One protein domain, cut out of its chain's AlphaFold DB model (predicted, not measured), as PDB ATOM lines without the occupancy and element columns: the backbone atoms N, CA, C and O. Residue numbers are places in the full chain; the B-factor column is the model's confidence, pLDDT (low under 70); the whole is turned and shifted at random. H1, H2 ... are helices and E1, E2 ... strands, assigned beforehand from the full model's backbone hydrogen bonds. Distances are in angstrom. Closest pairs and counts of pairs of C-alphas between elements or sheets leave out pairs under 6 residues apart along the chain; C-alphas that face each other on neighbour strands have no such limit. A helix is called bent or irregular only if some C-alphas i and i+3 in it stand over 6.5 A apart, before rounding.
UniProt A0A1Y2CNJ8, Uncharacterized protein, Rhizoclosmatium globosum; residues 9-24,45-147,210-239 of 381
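This is residues 9 to 24, 45 to 147 and 210 to 239 of the 381 residues of an uncharacterized protein of Rhizoclosmatium globosum (UniProt A0A1Y2CNJ8). A small twisted sheet of four strands makes one side of the domain, with the long helix H5 packed over E2 and E1 on one face; the short helix H1 packs steeply on H5 and lies near the middle of the whole. H3 runs beside H1, H2 lies far out at one end of the longest axis, H6 packs on the first part of H5, and the unnamed stretch 216 to 229 leads from E4 to H6. The printed part has 149 residues, with six named helices and four named strands in the order H1 H2 H3 H4 E1 E2 H5 E3 E4 H6; the sheet is mixed, in the order E2 E1 E3 E4, and the class is mixed, helices and strands. The whole is compact, with a radius of gyration of the C-alphas of 14.8 A and spans of 42 by 36 by 31 A.

H1, residues 12 to 20, touches H5, residues 113 to 128, at a steep tilt of 63 degrees, opposite ways; their closest C-alphas, those of Ala 18 and Ile 122, are 6.0 A apart. H2, residues 46 to 57, and H1 are near each other, with 6 pairs of C-alphas within 10 A. H2 is close to H5 but not clearly touching it, the closest C-alphas, Ala 50 and Leu 125, being 6.7 A apart. H3, residues 68 to 80, is close to H1 but not clearly touching it, at a shallow tilt of 12 degrees, opposite ways, with the closest C-alphas, Leu 16 and Ile 70, 7.3 A apart. H4, residues 85 to 88, only grazes the sheet. E1, residues 99 to 104, and E2, residues 107 to 109, form an antiparallel hairpin, with N 104 and O 107 within hydrogen-bond range at 2.9 A. H5 is on the sheet at a height of 8.2 A, over E2 and only just over E1, where 3 of its C-alphas fall; it runs along the strands, at 22 degrees to E2 on the local plane. E3, residues 134 to 138, is the antiparallel neighbour of E1, with N 101 and O 136 at 2.8 A. E2, H5 and E3 make a split strand-helix-strand unit, two strands running the same way with E1 between them, and its crossover is left-handed. E4, residues 213 to 215, is parallel to E3, with N 214 and O 137 at 2.8 A; residues 214 to 215 also pair, parallel, with residues 225 to 226. H6, residues 230 to 238, touches H5 at residues 114 to 118 alone, at a steep tilt of 69.8 degrees, only just short of about perpendicular; the closest C-alphas, Glu 114 and Lys 230, are 4.8 A apart. Every O i to N i+4 pair is within hydrogen-bond range in H1, H2 and H6, against 7 of 9 in H3 and 8 of 12 in H5; H4 is too short for such a pair.

H1 begins at C-alpha 12, (-42.551, -25.102, 46.391). H2 is 15.8 A long and H3 19.1 A. H5 is 23.8 A long, with a kink of 42 degrees near residue 121. H3 and H5 are irregular: C-alphas 73 and 76 are 7.1 A apart, and C-alphas 114 and 117 are 7.5 A apart. E1 is 15.4 A long and E3 13.3 A. H6 ends at C-alpha 238, (-38.011, -12.454, 69.371).

The two C-alphas farthest apart, those of Ser 45 and Asp 91, are 43.2 A apart. Residues 25 to 44 and 148 to 209 are not printed; the gaps are 12.7 A from C-alpha 24 to 45 and 8.9 A from C-alpha 147 to 210. Of the links that are printed whole, E4 to H6 is long, at 14 residues. The mean pLDDT of the printed part is 75.1, and it is under 70 in residues 9 to 24, 45 to 67 and 89 to 90.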
ATOM      1  N   LYS A   9     -45.174 -29.398  40.726       39.25
ATOM      2  CA  LYS A   9     -45.949 -28.256  41.292       39.25
ATOM      3  C   LYS A   9     -46.208 -28.256  42.813       39.25
ATOM      4  O   LYS A   9     -46.715 -27.274  43.342       39.25
ATOM      5  N   ARG A  10     -45.921 -29.350  43.524       44.66
ATOM      6  CA  ARG A  10     -46.480 -29.601  44.873       44.66
ATOM      7  C   ARG A  10     -45.564 -29.247  46.043       44.66
ATOM      8  O   ARG A  10     -45.990 -29.329  47.184       44.66
ATOM      9  N   VAL A  11     -44.323 -28.865  45.764       40.97
ATOM     10  CA  VAL A  11     -43.272 -28.846  46.786       40.97
ATOM     11  C   VAL A  11     -42.816 -27.434  47.164       40.97
ATOM     12  O   VAL A  11     -42.660 -27.128  48.341       40.97
ATOM     13  N   LEU A  12     -42.755 -26.538  46.179       40.97
ATOM     14  CA  LEU A  12     -42.551 -25.102  46.391       40.97
ATOM     15  C   LEU A  12     -43.643 -24.477  47.282       40.97
ATOM     16  O   LEU A  12     -43.410 -23.511  47.995       40.97
ATOM     17  N   LEU A  13     -44.839 -25.074  47.249       41.72
ATOM     18  CA  LEU A  13     -46.016 -24.652  48.003       41.72
ATOM     19  C   LEU A  13     -45.856 -24.867  49.517       41.72
ATOM     20  O   LEU A  13     -46.281 -24.026  50.299       41.72
ATOM     21  N   LEU A  14     -45.236 -25.980  49.920       44.25
ATOM     22  CA  LEU A  14     -45.055 -26.343  51.328       44.25
ATOM     23  C   LEU A  14     -43.907 -25.564  51.978       44.25
ATOM     24  O   LEU A  14     -44.023 -25.171  53.134       44.25
ATOM     25  N   LEU A  15     -42.843 -25.288  51.215       43.41
ATOM     26  CA  LEU A  15     -41.765 -24.383  51.618       43.41
ATOM     27  C   LEU A  15     -42.282 -22.996  51.995       43.41
ATOM     28  O   LEU A  15     -41.929 -22.455  53.035       43.41
ATOM     29  N   LEU A  16     -43.119 -22.430  51.127       47.06
ATOM     30  CA  LEU A  16     -43.595 -21.061  51.250       47.06
ATOM     31  C   LEU A  16     -44.681 -20.925  52.311       47.06
ATOM     32  O   LEU A  16     -44.636 -19.969  53.068       47.06
ATOM     33  N   LEU A  17     -45.592 -21.900  52.429       44.69
ATOM     34  CA  LEU A  17     -46.605 -21.903  53.490       44.69
ATOM     35  C   LEU A  17     -45.967 -21.976  54.882       44.69
ATOM     36  O   LEU A  17     -46.374 -21.239  55.774       44.69
ATOM     37  N   ALA A  18     -44.937 -22.808  55.058       41.81
ATOM     38  CA  ALA A  18     -44.226 -22.897  56.328       41.81
ATOM     39  C   ALA A  18     -43.343 -21.659  56.600       41.81
ATOM     40  O   ALA A  18     -43.242 -21.241  57.748       41.81
ATOM     41  N   ALA A  19     -42.794 -21.017  55.558       35.56
ATOM     42  CA  ALA A  19     -42.056 -19.753  55.675       35.56
ATOM     43  C   ALA A  19     -42.950 -18.548  56.024       35.56
ATOM     44  O   ALA A  19     -42.525 -17.641  56.734       35.56
ATOM     45  N   THR A  20     -44.196 -18.521  55.544       39.44
ATOM     46  CA  THR A  20     -45.120 -17.403  55.800       39.44
ATOM     47  C   THR A  20     -45.863 -17.480  57.125       39.44
ATOM     48  O   THR A  20     -46.407 -16.470  57.562       39.44
ATOM     49  N   LEU A  21     -45.863 -18.624  57.811       36.12
ATOM     50  CA  LEU A  21     -46.475 -18.718  59.141       36.12
ATOM     51  C   LEU A  21     -45.637 -18.073  60.256       36.12
ATOM     52  O   LEU A  21     -46.179 -17.816  61.325       36.12
ATOM     53  N   SER A  22     -44.389 -17.680  59.979       33.59
ATOM     54  CA  SER A  22     -43.612 -16.794  60.859       33.59
ATOM     55  C   SER A  22     -43.941 -15.307  60.657       33.59
ATOM     56  O   SER A  22     -43.595 -14.486  61.493       33.59
ATOM     57  N   THR A  23     -44.601 -14.934  59.553       33.00
ATOM     58  CA  THR A  23     -44.958 -13.535  59.221       33.00
ATOM     59  C   THR A  23     -46.464 -13.258  59.263       33.00
ATOM     60  O   THR A  23     -46.880 -12.110  59.138       33.00
ATOM     61  N   LEU A  24     -47.291 -14.284  59.487       28.58
ATOM     62  CA  LEU A  24     -48.752 -14.203  59.571       28.58
ATOM     63  C   LEU A  24     -49.279 -14.896  60.837       28.58
ATOM     64  O   LEU A  24     -50.130 -15.780  60.776       28.58
ATOM     65  N   SER A  45     -51.280 -23.700  66.998       39.19
ATOM     66  CA  SER A  45     -49.955 -24.033  67.545       39.19
ATOM     67  C   SER A  45     -49.116 -24.740  66.465       39.19
ATOM     68  O   SER A  45     -49.696 -25.300  65.526       39.19
ATOM     69  N   PRO A  46     -47.776 -24.779  66.573       40.47
ATOM     70  CA  PRO A  46     -46.929 -25.527  65.642       40.47
ATOM     71  C   PRO A  46     -47.375 -26.986  65.451       40.47
ATOM     72  O   PRO A  46     -47.297 -27.511  64.339       40.47
ATOM     73  N   GLU A  47     -47.923 -27.628  66.495       40.59
ATOM     74  CA  GLU A  47     -48.503 -28.969  66.368       40.59
ATOM     75  C   GLU A  47     -49.791 -28.978  65.538       40.59
ATOM     76  O   GLU A  47     -49.926 -29.833  64.663       40.59
ATOM     77  N   VAL A  48     -50.707 -28.023  65.745       40.72
ATOM     78  CA  VAL A  48     -51.971 -27.955  64.985       40.72
ATOM     79  C   VAL A  48     -51.733 -27.506  63.538       40.72
ATOM     80  O   VAL A  48     -52.437 -27.945  62.633       40.72
ATOM     81  N   LEU A  49     -50.707 -26.693  63.273       45.72
ATOM     82  CA  LEU A  49     -50.274 -26.360  61.915       45.72
ATOM     83  C   LEU A  49     -49.674 -27.580  61.205       45.72
ATOM     84  O   LEU A  49     -50.009 -27.849  60.050       45.72
ATOM     85  N   ALA A  50     -48.817 -28.341  61.891       43.94
ATOM     86  CA  ALA A  50     -48.298 -29.596  61.360       43.94
ATOM     87  C   ALA A  50     -49.440 -30.590  61.093       43.94
ATOM     88  O   ALA A  50     -49.431 -31.276  60.074       43.94
ATOM     89  N   GLU A  51     -50.446 -30.639  61.964       42.47
ATOM     90  CA  GLU A  51     -51.656 -31.445  61.794       42.47
ATOM     91  C   GLU A  51     -52.520 -30.955  60.618       42.47
ATOM     92  O   GLU A  51     -52.963 -31.766  59.805       42.47
ATOM     93  N   TRP A  52     -52.667 -29.641  60.424       49.97
ATOM     94  CA  TRP A  52     -53.365 -29.041  59.282       49.97
ATOM     95  C   TRP A  52     -52.657 -29.316  57.946       49.97
ATOM     96  O   TRP A  52     -53.309 -29.679  56.962       49.97
ATOM     97  N   LEU A  53     -51.325 -29.218  57.910       50.44
ATOM     98  CA  LEU A  53     -50.505 -29.574  56.745       50.44
ATOM     99  C   LEU A  53     -50.586 -31.075  56.425       50.44
ATOM    100  O   LEU A  53     -50.535 -31.447  55.257       50.44
ATOM    101  N   LEU A  54     -50.760 -31.943  57.426       49.09
ATOM    102  CA  LEU A  54     -50.949 -33.390  57.234       49.09
ATOM    103  C   LEU A  54     -52.357 -33.743  56.753       49.09
ATOM    104  O   LEU A  54     -52.516 -34.581  55.863       49.09
ATOM    105  N   LEU A  55     -53.376 -33.092  57.314       42.50
ATOM    106  CA  LEU A  55     -54.776 -33.287  56.938       42.50
ATOM    107  C   LEU A  55     -55.045 -32.807  55.505       42.50
ATOM    108  O   LEU A  55     -55.784 -33.464  54.768       42.50
ATOM    109  N   ASN A  56     -54.392 -31.721  55.081       47.00
ATOM    110  CA  ASN A  56     -54.482 -31.202  53.713       47.00
ATOM    111  C   ASN A  56     -53.386 -31.736  52.778       47.00
ATOM    112  O   ASN A  56     -53.574 -31.751  51.570       47.00
ATOM    113  N   GLY A  57     -52.288 -32.298  53.282       43.69
ATOM    114  CA  GLY A  57     -51.315 -33.020  52.452       43.69
ATOM    115  C   GLY A  57     -51.946 -34.200  51.696       43.69
ATOM    116  O   GLY A  57     -51.535 -34.523  50.581       43.69
ATOM    117  N   ASN A  58     -53.012 -34.782  52.259       43.38
ATOM    118  CA  ASN A  58     -53.822 -35.828  51.628       43.38
ATOM    119  C   ASN A  58     -54.987 -35.290  50.766       43.38
ATOM    120  O   ASN A  58     -55.518 -36.030  49.936       43.38
ATOM    121  N   LYS A  59     -55.367 -34.012  50.909       45.59
ATOM    122  CA  LYS A  59     -56.354 -33.305  50.073       45.59
ATOM    123  C   LYS A  59     -55.630 -32.201  49.301       45.59
ATOM    124  O   LYS A  59     -55.506 -31.086  49.776       45.59
ATOM    125  N   CYS A  60     -55.135 -32.550  48.115       43.38
ATOM    126  CA  CYS A  60     -54.135 -31.835  47.307       43.38
ATOM    127  C   CYS A  60     -54.388 -30.351  46.920       43.38
ATOM    128  O   CYS A  60     -53.646 -29.859  46.072       43.38
ATOM    129  N   ASP A  61     -55.348 -29.632  47.502       48.53
ATOM    130  CA  ASP A  61     -55.624 -28.219  47.222       48.53
ATOM    131  C   ASP A  61     -55.604 -27.401  48.518       48.53
ATOM    132  O   ASP A  61     -56.635 -27.094  49.113       48.53
ATOM    133  N   ALA A  62     -54.402 -27.026  48.960       52.22
ATOM    134  CA  ALA A  62     -54.275 -25.861  49.822       52.22
ATOM    135  C   ALA A  62     -54.568 -24.626  48.958       52.22
ATOM    136  O   ALA A  62     -53.793 -24.300  48.051       52.22
ATOM    137  N   ASP A  63     -55.698 -23.968  49.213       56.00
ATOM    138  CA  ASP A  63     -56.042 -22.714  48.556       56.00
ATOM    139  C   ASP A  63     -55.078 -21.611  49.006       56.00
ATOM    140  O   ASP A  63     -55.240 -20.980  50.049       56.00
ATOM    141  N   ILE A  64     -54.032 -21.387  48.210       58.41
ATOM    142  CA  ILE A  64     -53.056 -20.339  48.505       58.41
ATOM    143  C   ILE A  64     -53.587 -18.937  48.250       58.41
ATOM    144  O   ILE A  64     -52.877 -17.992  48.568       58.41
ATOM    145  N   THR A  65     -54.782 -18.774  47.675       59.94
ATOM    146  CA  THR A  65     -55.373 -17.439  47.508       59.94
ATOM    147  C   THR A  65     -55.682 -16.781  48.851       59.94
ATOM    148  O   THR A  65     -55.715 -15.563  48.928       59.94
ATOM    149  N   VAL A  66     -55.764 -17.566  49.934       52.75
ATOM    150  CA  VAL A  66     -55.775 -17.063  51.318       52.75
ATOM    151  C   VAL A  66     -54.473 -16.314  51.668       52.75
ATOM    152  O   VAL A  66     -54.470 -15.441  52.531       52.75
ATOM    153  N   TYR A  67     -53.372 -16.616  50.971       65.12
ATOM    154  CA  TYR A  67     -52.063 -15.966  51.082       65.12
ATOM    155  C   TYR A  67     -51.737 -15.182  49.809       65.12
ATOM    156  O   TYR A  67     -50.869 -15.546  49.011       65.12
ATOM    157  N   ASP A  68     -52.436 -14.069  49.658       75.12
ATOM    158  CA  ASP A  68     -52.355 -13.094  48.575       75.12
ATOM    159  C   ASP A  68     -50.969 -12.923  47.926       75.12
ATOM    160  O   ASP A  68     -50.823 -13.054  46.709       75.12
ATOM    161  N   GLN A  69     -49.930 -12.646  48.721       79.75
ATOM    162  CA  GLN A  69     -48.589 -12.384  48.191       79.75
ATOM    163  C   GLN A  69     -47.950 -13.636  47.577       79.75
ATOM    164  O   GLN A  69     -47.416 -13.575  46.470       79.75
ATOM    165  N   ILE A  70     -48.056 -14.784  48.251       77.25
ATOM    166  CA  ILE A  70     -47.535 -16.062  47.747       77.25
ATOM    167  C   ILE A  70     -48.268 -16.449  46.460       77.25
ATOM    168  O   ILE A  70     -47.647 -16.877  45.486       77.25
ATOM    169  N   ALA A  71     -49.596 -16.293  46.443       78.19
ATOM    170  CA  ALA A  71     -50.411 -16.580  45.272       78.19
ATOM    171  C   ALA A  71     -49.990 -15.747  44.064       78.19
ATOM    172  O   ALA A  71     -49.789 -16.313  42.986       78.19
ATOM    173  N   ARG A  72     -49.798 -14.436  44.251       85.81
ATOM    174  CA  ARG A  72     -49.325 -13.531  43.197       85.81
ATOM    175  C   ARG A  72     -47.943 -13.922  42.683       85.81
ATOM    176  O   ARG A  72     -47.762 -14.021  41.472       85.81
ATOM    177  N   ASP A  73     -47.001 -14.202  43.575       88.94
ATOM    178  CA  ASP A  73     -45.607 -14.483  43.209       88.94
ATOM    179  C   ASP A  73     -45.452 -15.818  42.479       88.94
ATOM    180  O   ASP A  73     -44.646 -15.950  41.558       88.94
ATOM    181  N   LEU A  74     -46.263 -16.812  42.849       84.25
ATOM    182  CA  LEU A  74     -46.251 -18.129  42.223       84.25
ATOM    183  C   LEU A  74     -47.095 -18.218  40.951       84.25
ATOM    184  O   LEU A  74     -46.903 -19.160  40.177       84.25
ATOM    185  N   ALA A  75     -48.038 -17.300  40.723       86.19
ATOM    186  CA  ALA A  75     -48.972 -17.382  39.600       86.19
ATOM    187  C   ALA A  75     -48.281 -17.524  38.225       86.19
ATOM    188  O   ALA A  75     -48.662 -18.442  37.487       86.19
ATOM    189  N   PRO A  76     -47.236 -16.737  37.880       87.69
ATOM    190  CA  PRO A  76     -46.541 -16.880  36.598       87.69
ATOM    191  C   PRO A  76     -45.935 -18.277  36.412       87.69
ATOM    192  O   PRO A  76     -46.066 -18.896  35.355       87.69
ATOM    193  N   TRP A  77     -45.341 -18.819  37.474       86.56
ATOM    194  CA  TRP A  77     -44.665 -20.115  37.465       86.56
ATOM    195  C   TRP A  77     -45.656 -21.284  37.438       86.56
ATOM    196  O   TRP A  77     -45.450 -22.278  36.736       86.56
ATOM    197  N   LYS A  78     -46.795 -21.149  38.130       83.31
ATOM    198  CA  LYS A  78     -47.903 -22.113  38.061       83.31
ATOM    199  C   LYS A  78     -48.494 -22.199  36.657       83.31
ATOM    200  O   LYS A  78     -48.802 -23.313  36.218       83.31
ATOM    201  N   ALA A  79     -48.643 -21.055  35.987       84.88
ATOM    202  CA  ALA A  79     -49.117 -20.971  34.609       84.88
ATOM    203  C   ALA A  79     -48.108 -21.588  33.627       84.88
ATOM    204  O   ALA A  79     -48.511 -22.374  32.774       84.88
ATOM    205  N   LYS A  80     -46.803 -21.319  33.804       81.88
ATOM    206  CA  LYS A  80     -45.719 -21.922  33.002       81.88
ATOM    207  C   LYS A  80     -45.680 -23.449  33.117       81.88
ATOM    208  O   LYS A  80     -45.432 -24.148  32.141       81.88
ATOM    209  N   GLY A  81     -45.994 -23.988  34.291       81.62
ATOM    210  CA  GLY A  81     -46.191 -25.419  34.454       81.62
ATOM    211  C   GLY A  81     -44.959 -26.149  34.972       81.62
ATOM    212  O   GLY A  81     -44.782 -26.244  36.184       81.62
ATOM    213  N   TYR A  82     -44.185 -26.734  34.059       79.19
ATOM    214  CA  TYR A  82     -42.935 -27.440  34.351       79.19
ATOM    215  C   TYR A  82     -41.749 -26.498  34.129       79.19
ATOM    216  O   TYR A  82     -41.771 -25.699  33.194       79.19
ATOM    217  N   ILE A  83     -40.730 -26.601  34.979       78.94
ATOM    218  CA  ILE A  83     -39.506 -25.802  34.890       78.94
ATOM    219  C   ILE A  83     -38.352 -26.795  34.823       78.94
ATOM    220  O   ILE A  83     -38.146 -27.574  35.756       78.94
ATOM    221  N   ASP A  84     -37.637 -26.824  33.698       77.31
ATOM    222  CA  ASP A  84     -36.516 -27.745  33.535       77.31
ATOM    223  C   ASP A  84     -35.404 -27.375  34.525       77.31
ATOM    224  O   ASP A  84     -34.986 -26.223  34.611       77.31
ATOM    225  N   SER A  85     -34.883 -28.355  35.262       74.06
ATOM    226  CA  SER A  85     -33.738 -28.157  36.154       74.06
ATOM    227  C   SER A  85     -32.506 -27.609  35.426       74.06
ATOM    228  O   SER A  85     -31.679 -26.951  36.047       74.06
ATOM    229  N   LYS A  86     -32.386 -27.831  34.110       74.50
ATOM    230  CA  LYS A  86     -31.334 -27.218  33.288       74.50
ATOM    231  C   LYS A  86     -31.502 -25.704  33.140       74.50
ATOM    232  O   LYS A  86     -30.500 -25.011  33.022       74.50
ATOM    233  N   GLU A  87     -32.732 -25.185  33.189       71.00
ATOM    234  CA  GLU A  87     -32.983 -23.735  33.216       71.00
ATOM    235  C   GLU A  87     -32.482 -23.116  34.529       71.00
ATOM    236  O   GLU A  87     -32.044 -21.971  34.533       71.00
ATOM    237  N   LEU A  88     -32.476 -23.875  35.633       70.38
ATOM    238  CA  LEU A  88     -31.960 -23.407  36.927       70.38
ATOM    239  C   LEU A  88     -30.430 -23.315  36.966       70.38
ATOM    240  O   LEU A  88     -29.888 -22.572  37.772       70.38
ATOM    241  N   ALA A  89     -29.736 -24.038  36.088       65.31
ATOM    242  CA  ALA A  89     -28.288 -23.957  35.917       65.31
ATOM    243  C   ALA A  89     -27.896 -22.948  34.823       65.31
ATOM    244  O   ALA A  89     -26.877 -23.134  34.157       65.31
ATOM    245  N   SER A  90     -28.723 -21.918  34.580       66.62
ATOM    246  CA  SER A  90     -28.447 -20.964  33.506       66.62
ATOM    247  C   SER A  90     -27.106 -20.265  33.729       66.62
ATOM    248  O   SER A  90     -26.802 -19.822  34.837       66.62
ATOM    249  N   ASP A  91     -26.374 -20.073  32.638       70.88
ATOM    250  CA  ASP A  91     -25.189 -19.219  32.529       70.88
ATOM    251  C   ASP A  91     -25.446 -17.752  32.924       70.88
ATOM    252  O   ASP A  91     -24.507 -16.980  33.096       70.88
ATOM    253  N   LYS A  92     -26.717 -17.364  33.089       77.25
ATOM    254  CA  LYS A  92     -27.138 -16.032  33.533       77.25
ATOM    255  C   LYS A  92     -27.069 -15.830  35.049       77.25
ATOM    256  O   LYS A  92     -27.215 -14.693  35.494       77.25
ATOM    257  N   LEU A  93     -26.929 -16.894  35.842       84.19
ATOM    258  CA  LEU A  93     -26.817 -16.782  37.299       84.19
ATOM    259  C   LEU A  93     -25.379 -16.475  37.710       84.19
ATOM    260  O   LEU A  93     -24.431 -17.020  37.149       84.19
ATOM    261  N   ASP A  94     -25.227 -15.661  38.751       86.94
ATOM    262  CA  ASP A  94     -23.933 -15.457  39.392       86.94
ATOM    263  C   ASP A  94     -23.816 -16.456  40.540       86.94
ATOM    264  O   ASP A  94     -24.179 -16.156  41.673       86.94
ATOM    265  N   LEU A  95     -23.325 -17.663  40.253       83.69
ATOM    266  CA  LEU A  95     -23.231 -18.744  41.244       83.69
ATOM    267  C   LEU A  95     -22.243 -18.459  42.390       83.69
ATOM    268  O   LEU A  95     -22.220 -19.198  43.381       83.69
ATOM    269  N   ALA A  96     -21.434 -17.392  42.305       85.56
ATOM    270  CA  ALA A  96     -20.656 -16.942  43.455       85.56
ATOM    271  C   ALA A  96     -21.587 -16.415  44.560       85.56
ATOM    272  O   ALA A  96     -21.358 -16.680  45.746       85.56
ATOM    273  N   LYS A  97     -22.673 -15.742  44.168       89.25
ATOM    274  CA  LYS A  97     -23.663 -15.145  45.071       89.25
ATOM    275  C   LYS A  97     -24.937 -15.982  45.165       89.25
ATOM    276  O   LYS A  97     -25.333 -16.359  46.263       89.25
ATOM    277  N   ASP A  98     -25.532 -16.325  44.033       92.69
ATOM    278  CA  ASP A  98     -26.746 -17.130  43.935       92.69
ATOM    279  C   ASP A  98     -26.526 -18.562  44.394       92.69
ATOM    280  O   ASP A  98     -25.479 -19.171  44.156       92.69
ATOM    281  N   LYS A  99     -27.551 -19.117  45.038       92.88
ATOM    282  CA  LYS A  99     -27.511 -20.465  45.596       92.88
ATOM    283  C   LYS A  99     -28.616 -21.319  45.007       92.88
ATOM    284  O   LYS A  99     -29.795 -21.029  45.186       92.88
ATOM    285  N   ILE A 100     -28.225 -22.379  44.303       91.75
ATOM    286  CA  ILE A 100     -29.143 -23.446  43.899       91.75
ATOM    287  C   ILE A 100     -29.302 -24.365  45.105       91.75
ATOM    288  O   ILE A 100     -28.445 -25.210  45.367       91.75
ATOM    289  N   VAL A 101     -30.379 -24.158  45.847       92.12
ATOM    290  CA  VAL A 101     -30.703 -24.926  47.040       92.12
ATOM    291  C   VAL A 101     -31.343 -26.238  46.629       92.12
ATOM    292  O   VAL A 101     -32.268 -26.272  45.811       92.12
ATOM    293  N   GLU A 102     -30.868 -27.317  47.234       92.06
ATOM    294  CA  GLU A 102     -31.445 -28.641  47.078       92.06
ATOM    295  C   GLU A 102     -32.122 -29.071  48.366       92.06
ATOM    296  O   GLU A 102     -31.570 -28.924  49.452       92.06
ATOM    297  N   TYR A 103     -33.316 -29.640  48.232       89.12
ATOM    298  CA  TYR A 103     -33.926 -30.425  49.289       89.12
ATOM    299  C   TYR A 103     -33.936 -31.891  48.890       89.12
ATOM    300  O   TYR A 103     -34.493 -32.257  47.850       89.12
ATOM    301  N   ASN A 104     -33.390 -32.738  49.754       91.50
ATOM    302  CA  ASN A 104     -33.374 -34.176  49.567       91.50
ATOM    303  C   ASN A 104     -33.556 -34.891  50.910       91.50
ATOM    304  O   ASN A 104     -32.841 -34.630  51.872       91.50
ATOM    305  N   ASN A 105     -34.535 -35.798  50.979       88.62
ATOM    306  CA  ASN A 105     -34.784 -36.672  52.129       88.62
ATOM    307  C   ASN A 105     -34.823 -35.965  53.508       88.62
ATOM    308  O   ASN A 105     -34.294 -36.465  54.502       88.62
ATOM    309  N   GLY A 106     -35.475 -34.800  53.586       85.50
ATOM    310  CA  GLY A 106     -35.611 -34.056  54.842       85.50
ATOM    311  C   GLY A 106     -34.414 -33.184  55.204       85.50
ATOM    312  O   GLY A 106     -34.316 -32.781  56.357       85.50
ATOM    313  N   GLN A 107     -33.512 -32.917  54.261       93.25
ATOM    314  CA  GLN A 107     -32.371 -32.027  54.449       93.25
ATOM    315  C   GLN A 107     -32.290 -31.020  53.308       93.25
ATOM    316  O   GLN A 107     -32.521 -31.375  52.151       93.25
ATOM    317  N   PHE A 108     -31.948 -29.779  53.650       94.56
ATOM    318  CA  PHE A 108     -31.539 -28.765  52.686       94.56
ATOM    319  C   PHE A 108     -30.019 -28.739  52.556       94.56
ATOM    320  O   PHE A 108     -29.304 -29.000  53.523       94.56
ATOM    321  N   SER A 109     -29.520 -28.383  51.379       95.56
ATOM    322  CA  SER A 109     -28.098 -28.160  51.131       95.56
ATOM    323  C   SER A 109     -27.880 -26.956  50.213       95.56
ATOM    324  O   SER A 109     -28.792 -26.520  49.507       95.56
ATOM    325  N   ASN A 110     -26.657 -26.416  50.238       94.00
ATOM    326  CA  ASN A 110     -26.219 -25.298  49.398       94.00
ATOM    327  C   ASN A 110     -27.110 -24.047  49.509       94.00
ATOM    328  O   ASN A 110     -27.532 -23.497  48.498       94.00
ATOM    329  N   TYR A 111     -27.397 -23.598  50.729       92.75
ATOM    330  CA  TYR A 111     -28.162 -22.381  51.005       92.75
ATOM    331  C   TYR A 111     -27.318 -21.340  51.763       92.75
ATOM    332  O   TYR A 111     -26.319 -21.707  52.388       92.75
ATOM    333  N   PRO A 112     -27.665 -20.040  51.697       92.19
ATOM    334  CA  PRO A 112     -26.968 -19.005  52.456       92.19
ATOM    335  C   PRO A 112     -27.300 -19.111  53.949       92.19
ATOM    336  O   PRO A 112     -28.413 -19.491  54.309       92.19
ATOM    337  N   LYS A 113     -26.362 -18.741  54.828       91.56
ATOM    338  CA  LYS A 113     -26.538 -18.839  56.291       91.56
ATOM    339  C   LYS A 113     -27.776 -18.080  56.780       91.56
ATOM    340  O   LYS A 113     -28.440 -18.484  57.723       91.56
ATOM    341  N   GLU A 114     -28.128 -17.002  56.096       90.06
ATOM    342  CA  GLU A 114     -29.306 -16.183  56.351       90.06
ATOM    343  C   GLU A 114     -30.629 -16.943  56.148       90.06
ATOM    344  O   GLU A 114     -31.670 -16.453  56.566       90.06
ATOM    345  N   ALA A 115     -30.625 -18.120  55.523       90.31
ATOM    346  CA  ALA A 115     -31.807 -18.967  55.357       90.31
ATOM    347  C   ALA A 115     -31.809 -20.204  56.280       90.31
ATOM    348  O   ALA A 115     -32.750 -20.991  56.223       90.31
ATOM    349  N   GLU A 116     -30.782 -20.383  57.118       91.25
ATOM    350  CA  GLU A 116     -30.602 -21.565  57.979       91.25
ATOM    351  C   GLU A 116     -31.799 -21.790  58.906       91.25
ATOM    352  O   GLU A 116     -32.439 -22.835  58.838       91.25
ATOM    353  N   GLU A 117     -32.182 -20.769  59.673       87.25
ATOM    354  CA  GLU A 117     -33.307 -20.845  60.613       87.25
ATOM    355  C   GLU A 117     -34.631 -21.204  59.921       87.25
ATOM    356  O   GLU A 117     -35.406 -22.026  60.415       87.25
ATOM    357  N   LEU A 118     -34.862 -20.647  58.728       86.12
ATOM    358  CA  LEU A 118     -36.024 -20.997  57.919       86.12
ATOM    359  C   LEU A 118     -35.997 -22.483  57.544       86.12
ATOM    360  O   LEU A 118     -36.997 -23.188  57.678       86.12
ATOM    361  N   PHE A 119     -34.867 -22.961  57.036       89.50
ATOM    362  CA  PHE A 119     -34.750 -24.314  56.508       89.50
ATOM    363  C   PHE A 119     -34.748 -25.386  57.586       89.50
ATOM    364  O   PHE A 119     -35.405 -26.415  57.396       89.50
ATOM    365  N   ASP A 120     -34.151 -25.111  58.738       87.44
ATOM    366  CA  ASP A 120     -34.236 -25.972  59.914       87.44
ATOM    367  C   ASP A 120     -35.674 -26.074  60.435       87.44
ATOM    368  O   ASP A 120     -36.137 -27.170  60.765       87.44
ATOM    369  N   GLY A 121     -36.422 -24.965  60.427       82.56
ATOM    370  CA  GLY A 121     -37.826 -24.947  60.839       82.56
ATOM    371  C   GLY A 121     -38.748 -25.756  59.918       82.56
ATOM    372  O   GLY A 121     -39.646 -26.462  60.387       82.56
ATOM    373  N   ILE A 122     -38.535 -25.700  58.598       82.69
ATOM    374  CA  ILE A 122     -39.451 -26.320  57.623       82.69
ATOM    375  C   ILE A 122     -39.040 -27.736  57.189       82.69
ATOM    376  O   ILE A 122     -39.898 -28.511  56.753       82.69
ATOM    377  N   ALA A 123     -37.764 -28.122  57.309       85.50
ATOM    378  CA  ALA A 123     -37.285 -29.439  56.878       85.50
ATOM    379  C   ALA A 123     -38.028 -30.623  57.537       85.50
ATOM    380  O   ALA A 123     -38.430 -31.543  56.809       85.50
ATOM    381  N   PRO A 124     -38.304 -30.625  58.862       83.88
ATOM    382  CA  PRO A 124     -39.064 -31.699  59.502       83.88
ATOM    383  C   PRO A 124     -40.493 -31.821  58.960       83.88
ATOM    384  O   PRO A 124     -40.994 -32.935  58.779       83.88
ATOM    385  N   LEU A 125     -41.137 -30.688  58.651       79.44
ATOM    386  CA  LEU A 125     -42.493 -30.646  58.098       79.44
ATOM    387  C   LEU A 125     -42.527 -31.267  56.699       79.44
ATOM    388  O   LEU A 125     -43.367 -32.122  56.412       79.44
ATOM    389  N   LEU A 126     -41.564 -30.905  55.850       80.06
ATOM    390  CA  LEU A 126     -41.440 -31.461  54.504       80.06
ATOM    391  C   LEU A 126     -41.141 -32.960  54.520       80.06
ATOM    392  O   LEU A 126     -41.706 -33.705  53.710       80.06
ATOM    393  N   LYS A 127     -40.300 -33.415  55.455       83.06
ATOM    394  CA  LYS A 127     -39.998 -34.837  55.644       83.06
ATOM    395  C   LYS A 127     -41.252 -35.610  56.042       83.06
ATOM    396  O   LYS A 127     -41.559 -36.631  55.431       83.06
ATOM    397  N   LYS A 128     -42.010 -35.098  57.018       79.50
ATOM    398  CA  LYS A 128     -43.266 -35.705  57.488       79.50
ATOM    399  C   LYS A 128     -44.327 -35.767  56.385       79.50
ATOM    400  O   LYS A 128     -45.071 -36.741  56.311       79.50
ATOM    401  N   ALA A 129     -44.355 -34.773  55.498       74.75
ATOM    402  CA  ALA A 129     -45.234 -34.728  54.330       74.75
ATOM    403  C   ALA A 129     -44.781 -35.622  53.153       74.75
ATOM    404  O   ALA A 129     -45.407 -35.598  52.095       74.75
ATOM    405  N   ASN A 130     -43.701 -36.405  53.306       78.50
ATOM    406  CA  ASN A 130     -43.115 -37.236  52.246       78.50
ATOM    407  C   ASN A 130     -42.819 -36.440  50.959       78.50
ATOM    408  O   ASN A 130     -43.087 -36.869  49.830       78.50
ATOM    409  N   THR A 131     -42.305 -35.226  51.150       76.94
ATOM    410  CA  THR A 131     -41.991 -34.293  50.072       76.94
ATOM    411  C   THR A 131     -40.890 -34.861  49.179       76.94
ATOM    412  O   THR A 131     -39.838 -35.279  49.663       76.94
ATOM    413  N   LYS A 132     -41.119 -34.864  47.860       81.31
ATOM    414  CA  LYS A 132     -40.119 -35.300  46.869       81.31
ATOM    415  C   LYS A 132     -38.944 -34.331  46.813       81.31
ATOM    416  O   LYS A 132     -39.125 -33.165  47.119       81.31
ATOM    417  N   GLN A 133     -37.795 -34.800  46.336       86.19
ATOM    418  CA  GLN A 133     -36.637 -33.958  46.031       86.19
ATOM    419  C   GLN A 133     -36.996 -32.823  45.058       86.19
ATOM    420  O   GLN A 133     -37.797 -33.016  44.133       86.19
ATOM    421  N   PHE A 134     -36.393 -31.653  45.260       86.12
ATOM    422  CA  PHE A 134     -36.559 -30.485  44.396       86.12
ATOM    423  C   PHE A 134     -35.380 -29.516  44.526       86.12
ATOM    424  O   PHE A 134     -34.580 -29.607  45.458       86.12
ATOM    425  N   LEU A 135     -35.317 -28.580  43.579       88.38
ATOM    426  CA  LEU A 135     -34.313 -27.528  43.488       88.38
ATOM    427  C   LEU A 135     -35.007 -26.172  43.356       88.38
ATOM    428  O   LEU A 135     -36.068 -26.077  42.731       88.38
ATOM    429  N   PHE A 136     -34.397 -25.132  43.906       90.62
ATOM    430  CA  PHE A 136     -34.801 -23.743  43.702       90.62
ATOM    431  C   PHE A 136     -33.599 -22.815  43.871       90.62
ATOM    432  O   PHE A 136     -32.558 -23.231  44.368       90.62
ATOM    433  N   ILE A 137     -33.727 -21.566  43.426       91.38
ATOM    434  CA  ILE A 137     -32.637 -20.588  43.486       91.38
ATOM    435  C   ILE A 137     -32.956 -19.557  44.560       91.38
ATOM    436  O   ILE A 137     -34.049 -18.994  44.548       91.38
ATOM    437  N   ILE A 138     -31.998 -19.273  45.435       93.88
ATOM    438  CA  ILE A 138     -32.017 -18.106  46.318       93.88
ATOM    439  C   ILE A 138     -31.043 -17.074  45.773       93.88
ATOM    440  O   ILE A 138     -29.881 -17.378  45.494       93.88
ATOM    441  N   ASN A 139     -31.546 -15.857  45.624       93.62
ATOM    442  CA  ASN A 139     -30.783 -14.680  45.259       93.62
ATOM    443  C   ASN A 139     -29.775 -14.336  46.361       93.62
ATOM    444  O   ASN A 139     -30.156 -14.165  47.519       93.62
ATOM    445  N   GLY A 140     -28.503 -14.203  45.988       92.50
ATOM    446  CA  GLY A 140     -27.434 -13.792  46.905       92.50
ATOM    447  C   GLY A 140     -27.177 -12.284  46.967       92.50
ATOM    448  O   GLY A 140     -26.157 -11.865  47.512       92.50
ATOM    449  N   PHE A 141     -28.030 -11.470  46.347       93.06
ATOM    450  CA  PHE A 141     -27.915 -10.013  46.304       93.06
ATOM    451  C   PHE A 141     -28.992  -9.369  47.173       93.06
ATOM    452  O   PHE A 141     -30.050  -9.957  47.407       93.06
ATOM    453  N   ASP A 142     -28.754  -8.123  47.580       92.06
ATOM    454  CA  ASP A 142     -29.797  -7.336  48.229       92.06
ATOM    455  C   ASP A 142     -30.920  -6.988  47.248       92.06
ATOM    456  O   ASP A 142     -32.096  -7.002  47.619       92.06
ATOM    457  N   GLU A 143     -30.540  -6.658  46.011       93.62
ATOM    458  CA  GLU A 143     -31.398  -6.268  44.897       93.62
ATOM    459  C   GLU A 143     -32.182  -7.444  44.285       93.62
ATOM    460  O   GLU A 143     -31.609  -8.519  44.079       93.62
ATOM    461  N   PRO A 144     -33.463  -7.257  43.894       94.94
ATOM    462  CA  PRO A 144     -34.209  -8.268  43.150       94.94
ATOM    463  C   PRO A 144     -33.650  -8.466  41.740       94.94
ATOM    464  O   PRO A 144     -33.006  -7.586  41.156       94.94
ATOM    465  N   ARG A 145     -33.944  -9.625  41.156       94.56
ATOM    466  CA  ARG A 145     -33.224 -10.128  39.987       94.56
ATOM    467  C   ARG A 145     -34.051 -10.125  38.724       94.56
ATOM    468  O   ARG A 145     -33.579  -9.617  37.716       94.56
ATOM    469  N   ILE A 146     -35.256 -10.673  38.714       94.88
ATOM    470  CA  ILE A 146     -35.930 -11.004  37.456       94.88
ATOM    471  C   ILE A 146     -36.820  -9.859  37.012       94.88
ATOM    472  O   ILE A 146     -37.806  -9.547  37.673       94.88
ATOM    473  N   VAL A 147     -36.518  -9.285  35.849       95.88
ATOM    474  CA  VAL A 147     -37.376  -8.300  35.185       95.88
ATOM    475  C   VAL A 147     -37.638  -8.751  33.764       95.88
ATOM    476  O   VAL A 147     -36.717  -8.894  32.954       95.88
ATOM    477  N   ASP A 210     -36.383 -16.236  32.538       86.06
ATOM    478  CA  ASP A 210     -37.690 -16.843  32.796       86.06
ATOM    479  C   ASP A 210     -37.537 -18.012  33.778       86.06
ATOM    480  O   ASP A 210     -37.924 -19.148  33.500       86.06
ATOM    481  N   ILE A 211     -36.890 -17.728  34.910       86.38
ATOM    482  CA  ILE A 211     -36.574 -18.692  35.970       86.38
ATOM    483  C   ILE A 211     -37.082 -18.177  37.323       86.38
ATOM    484  O   ILE A 211     -36.960 -16.978  37.591       86.38
ATOM    485  N   PRO A 212     -37.645 -19.046  38.181       89.94
ATOM    486  CA  PRO A 212     -38.085 -18.655  39.512       89.94
ATOM    487  C   PRO A 212     -36.869 -18.464  40.414       89.94
ATOM    488  O   PRO A 212     -36.054 -19.374  40.575       89.94
ATOM    489  N   ILE A 213     -36.775 -17.296  41.037       92.19
ATOM    490  CA  ILE A 213     -35.748 -16.998  42.032       92.19
ATOM    491  C   ILE A 213     -36.397 -16.437  43.286       92.19
ATOM    492  O   ILE A 213     -37.346 -15.656  43.206       92.19
ATOM    493  N   PHE A 214     -35.888 -16.863  44.432       94.56
ATOM    494  CA  PHE A 214     -36.338 -16.418  45.735       94.56
ATOM    495  C   PHE A 214     -35.473 -15.254  46.200       94.56
ATOM    496  O   PHE A 214     -34.251 -15.389  46.251       94.56
ATOM    497  N   SER A 215     -36.098 -14.133  46.545       93.88
ATOM    498  CA  SER A 215     -35.417 -12.901  46.955       93.88
ATOM    499  C   SER A 215     -36.030 -12.350  48.233       93.88
ATOM    500  O   SER A 215     -37.227 -12.481  48.468       93.88
ATOM    501  N   GLN A 216     -35.212 -11.687  49.049       90.38
ATOM    502  CA  GLN A 216     -35.666 -11.091  50.308       90.38
ATOM    503  C   GLN A 216     -36.634  -9.913  50.119       90.38
ATOM    504  O   GLN A 216     -37.450  -9.624  50.985       90.38
ATOM    505  N   ALA A 217     -36.536  -9.222  48.984       89.81
ATOM    506  CA  ALA A 217     -37.328  -8.047  48.654       89.81
ATOM    507  C   ALA A 217     -37.496  -7.944  47.136       89.81
ATOM    508  O   ALA A 217     -36.690  -8.489  46.380       89.81
ATOM    509  N   LYS A 218     -38.538  -7.238  46.686       92.81
ATOM    510  CA  LYS A 218     -38.795  -7.000  45.262       92.81
ATOM    511  C   LYS A 218     -39.674  -5.776  45.022       92.81
ATOM    512  O   LYS A 218     -40.361  -5.321  45.933       92.81
ATOM    513  N   HIS A 219     -39.711  -5.305  43.776       91.25
ATOM    514  CA  HIS A 219     -40.664  -4.291  43.320       91.25
ATOM    515  C   HIS A 219     -41.771  -4.924  42.462       91.25
ATOM    516  O   HIS A 219     -41.664  -6.069  42.027       91.25
ATOM    517  N   ASN A 220     -42.817  -4.161  42.139       90.25
ATOM    518  CA  ASN A 220     -43.995  -4.662  41.410       90.25
ATOM    519  C   ASN A 220     -43.693  -5.230  40.012       90.25
ATOM    520  O   ASN A 220     -44.470  -6.023  39.493       90.25
ATOM    521  N   CYS A 221     -42.573  -4.835  39.402       94.31
ATOM    522  CA  CYS A 221     -42.166  -5.314  38.079       94.31
ATOM    523  C   CYS A 221     -41.235  -6.531  38.128       94.31
ATOM    524  O   CYS A 221     -40.842  -7.044  37.079       94.31
ATOM    525  N   ASN A 222     -40.858  -6.974  39.329       95.00
ATOM    526  CA  ASN A 222     -39.990  -8.122  39.521       95.00
ATOM    527  C   ASN A 222     -40.800  -9.423  39.607       95.00
ATOM    528  O   ASN A 222     -41.815  -9.495  40.304       95.00
ATOM    529  N   LEU A 223     -40.315 -10.468  38.932       94.69
ATOM    530  CA  LEU A 223     -40.906 -11.815  38.976       94.69
ATOM    531  C   LEU A 223     -40.321 -12.703  40.083       94.69
ATOM    532  O   LEU A 223     -40.698 -13.870  40.199       94.69
ATOM    533  N   ASP A 224     -39.409 -12.156  40.885       95.12
ATOM    534  CA  ASP A 224     -38.883 -12.789  42.087       95.12
ATOM    535  C   ASP A 224     -40.017 -13.246  43.019       95.12
ATOM    536  O   ASP A 224     -41.076 -12.613  43.115       95.12
ATOM    537  N   ILE A 225     -39.778 -14.345  43.724       93.94
ATOM    538  CA  ILE A 225     -40.659 -14.889  44.754       93.94
ATOM    539  C   ILE A 225     -40.114 -14.433  46.102       93.94
ATOM    540  O   ILE A 225     -38.943 -14.665  46.400       93.94
ATOM    541  N   LEU A 226     -40.931 -13.772  46.917       91.81
ATOM    542  CA  LEU A 226     -40.456 -13.321  48.222       91.81
ATOM    543  C   LEU A 226     -40.182 -14.497  49.169       91.81
ATOM    544  O   LEU A 226     -40.974 -15.438  49.252       91.81
ATOM    545  N   ILE A 227     -39.064 -14.423  49.895       88.50
ATOM    546  CA  ILE A 227     -38.698 -15.358  50.967       88.50
ATOM    547  C   ILE A 227     -38.232 -14.585  52.205       88.50
ATOM    548  O   ILE A 227     -37.410 -13.674  52.068       88.50
ATOM    549  N   PRO A 228     -38.713 -14.920  53.414       85.69
ATOM    550  CA  PRO A 228     -38.131 -14.369  54.625       85.69
ATOM    551  C   PRO A 228     -36.733 -14.954  54.833       85.69
ATOM    552  O   PRO A 228     -36.494 -16.144  54.645       85.69
ATOM    553  N   LEU A 229     -35.815 -14.092  55.243       85.94
ATOM    554  CA  LEU A 229     -34.473 -14.460  55.687       85.94
ATOM    555  C   LEU A 229     -34.319 -14.129  57.169       85.94
ATOM    556  O   LEU A 229     -35.194 -13.496  57.757       85.94
ATOM    557  N   LYS A 230     -33.183 -14.509  57.741       86.19
ATOM    558  CA  LYS A 230     -32.812 -14.402  59.149       86.19
ATOM    559  C   LYS A 230     -33.370 -13.165  59.854       86.19
ATOM    560  O   LYS A 230     -34.166 -13.310  60.765       86.19
ATOM    561  N   TYR A 231     -33.061 -11.954  59.388       79.50
ATOM    562  CA  TYR A 231     -33.510 -10.734  60.076       79.50
ATOM    563  C   TYR A 231     -35.036 -10.537  60.086       79.50
ATOM    564  O   TYR A 231     -35.551  -9.864  60.971       79.50
ATOM    565  N   HIS A 232     -35.771 -11.090  59.117       82.06
ATOM    566  CA  HIS A 232     -37.236 -11.078  59.143       82.06
ATOM    567  C   HIS A 232     -37.772 -12.034  60.208       82.06
ATOM    568  O   HIS A 232     -38.780 -11.742  60.851       82.06
ATOM    569  N   ILE A 233     -37.107 -13.183  60.352       82.38
ATOM    570  CA  ILE A 233     -37.501 -14.263  61.253       82.38
ATOM    571  C   ILE A 233     -37.162 -13.885  62.690       82.38
ATOM    572  O   ILE A 233     -38.065 -13.899  63.516       82.38
ATOM    573  N   GLU A 234     -35.933 -13.442  62.959       80.31
ATOM    574  CA  GLU A 234     -35.490 -13.010  64.290       80.31
ATOM    575  C   GLU A 234     -36.417 -11.927  64.856       80.31
ATOM    576  O   GLU A 234     -36.936 -12.072  65.957       80.31
ATOM    577  N   VAL A 235     -36.734 -10.884  64.079       77.25
ATOM    578  CA  VAL A 235     -37.637  -9.816  64.549       77.25
ATOM    579  C   VAL A 235     -39.056 -10.333  64.806       77.25
ATOM    580  O   VAL A 235     -39.726  -9.847  65.712       77.25
ATOM    581  N   ALA A 236     -39.546 -11.294  64.017       77.44
ATOM    582  CA  ALA A 236     -40.875 -11.867  64.224       77.44
ATOM    583  C   ALA A 236     -40.935 -12.856  65.399       77.44
ATOM    584  O   ALA A 236     -41.965 -12.946  66.063       77.44
ATOM    585  N   HIS A 237     -39.857 -13.600  65.637       77.06
ATOM    586  CA  HIS A 237     -39.758 -14.593  66.700       77.06
ATOM    587  C   HIS A 237     -39.478 -13.945  68.059       77.06
ATOM    588  O   HIS A 237     -40.183 -14.219  69.030       77.06
ATOM    589  N   ASP A 238     -38.474 -13.068  68.122       78.81
ATOM    590  CA  ASP A 238     -38.011 -12.454  69.371       78.81
ATOM    591  C   ASP A 238     -38.865 -11.241  69.771       78.81
ATOM    592  O   ASP A 238     -38.942 -10.881  70.949       78.81
ATOM    593  N   GLY A 239     -39.528 -10.619  68.792       77.81
ATOM    594  CA  GLY A 239     -40.265  -9.375  68.966       77.81
ATOM    595  C   GLY A 239     -39.348  -8.184  69.256       77.81
ATOM    596  O   GLY A 239     -38.133  -8.216  69.061       77.81
TER     597      GLY A 239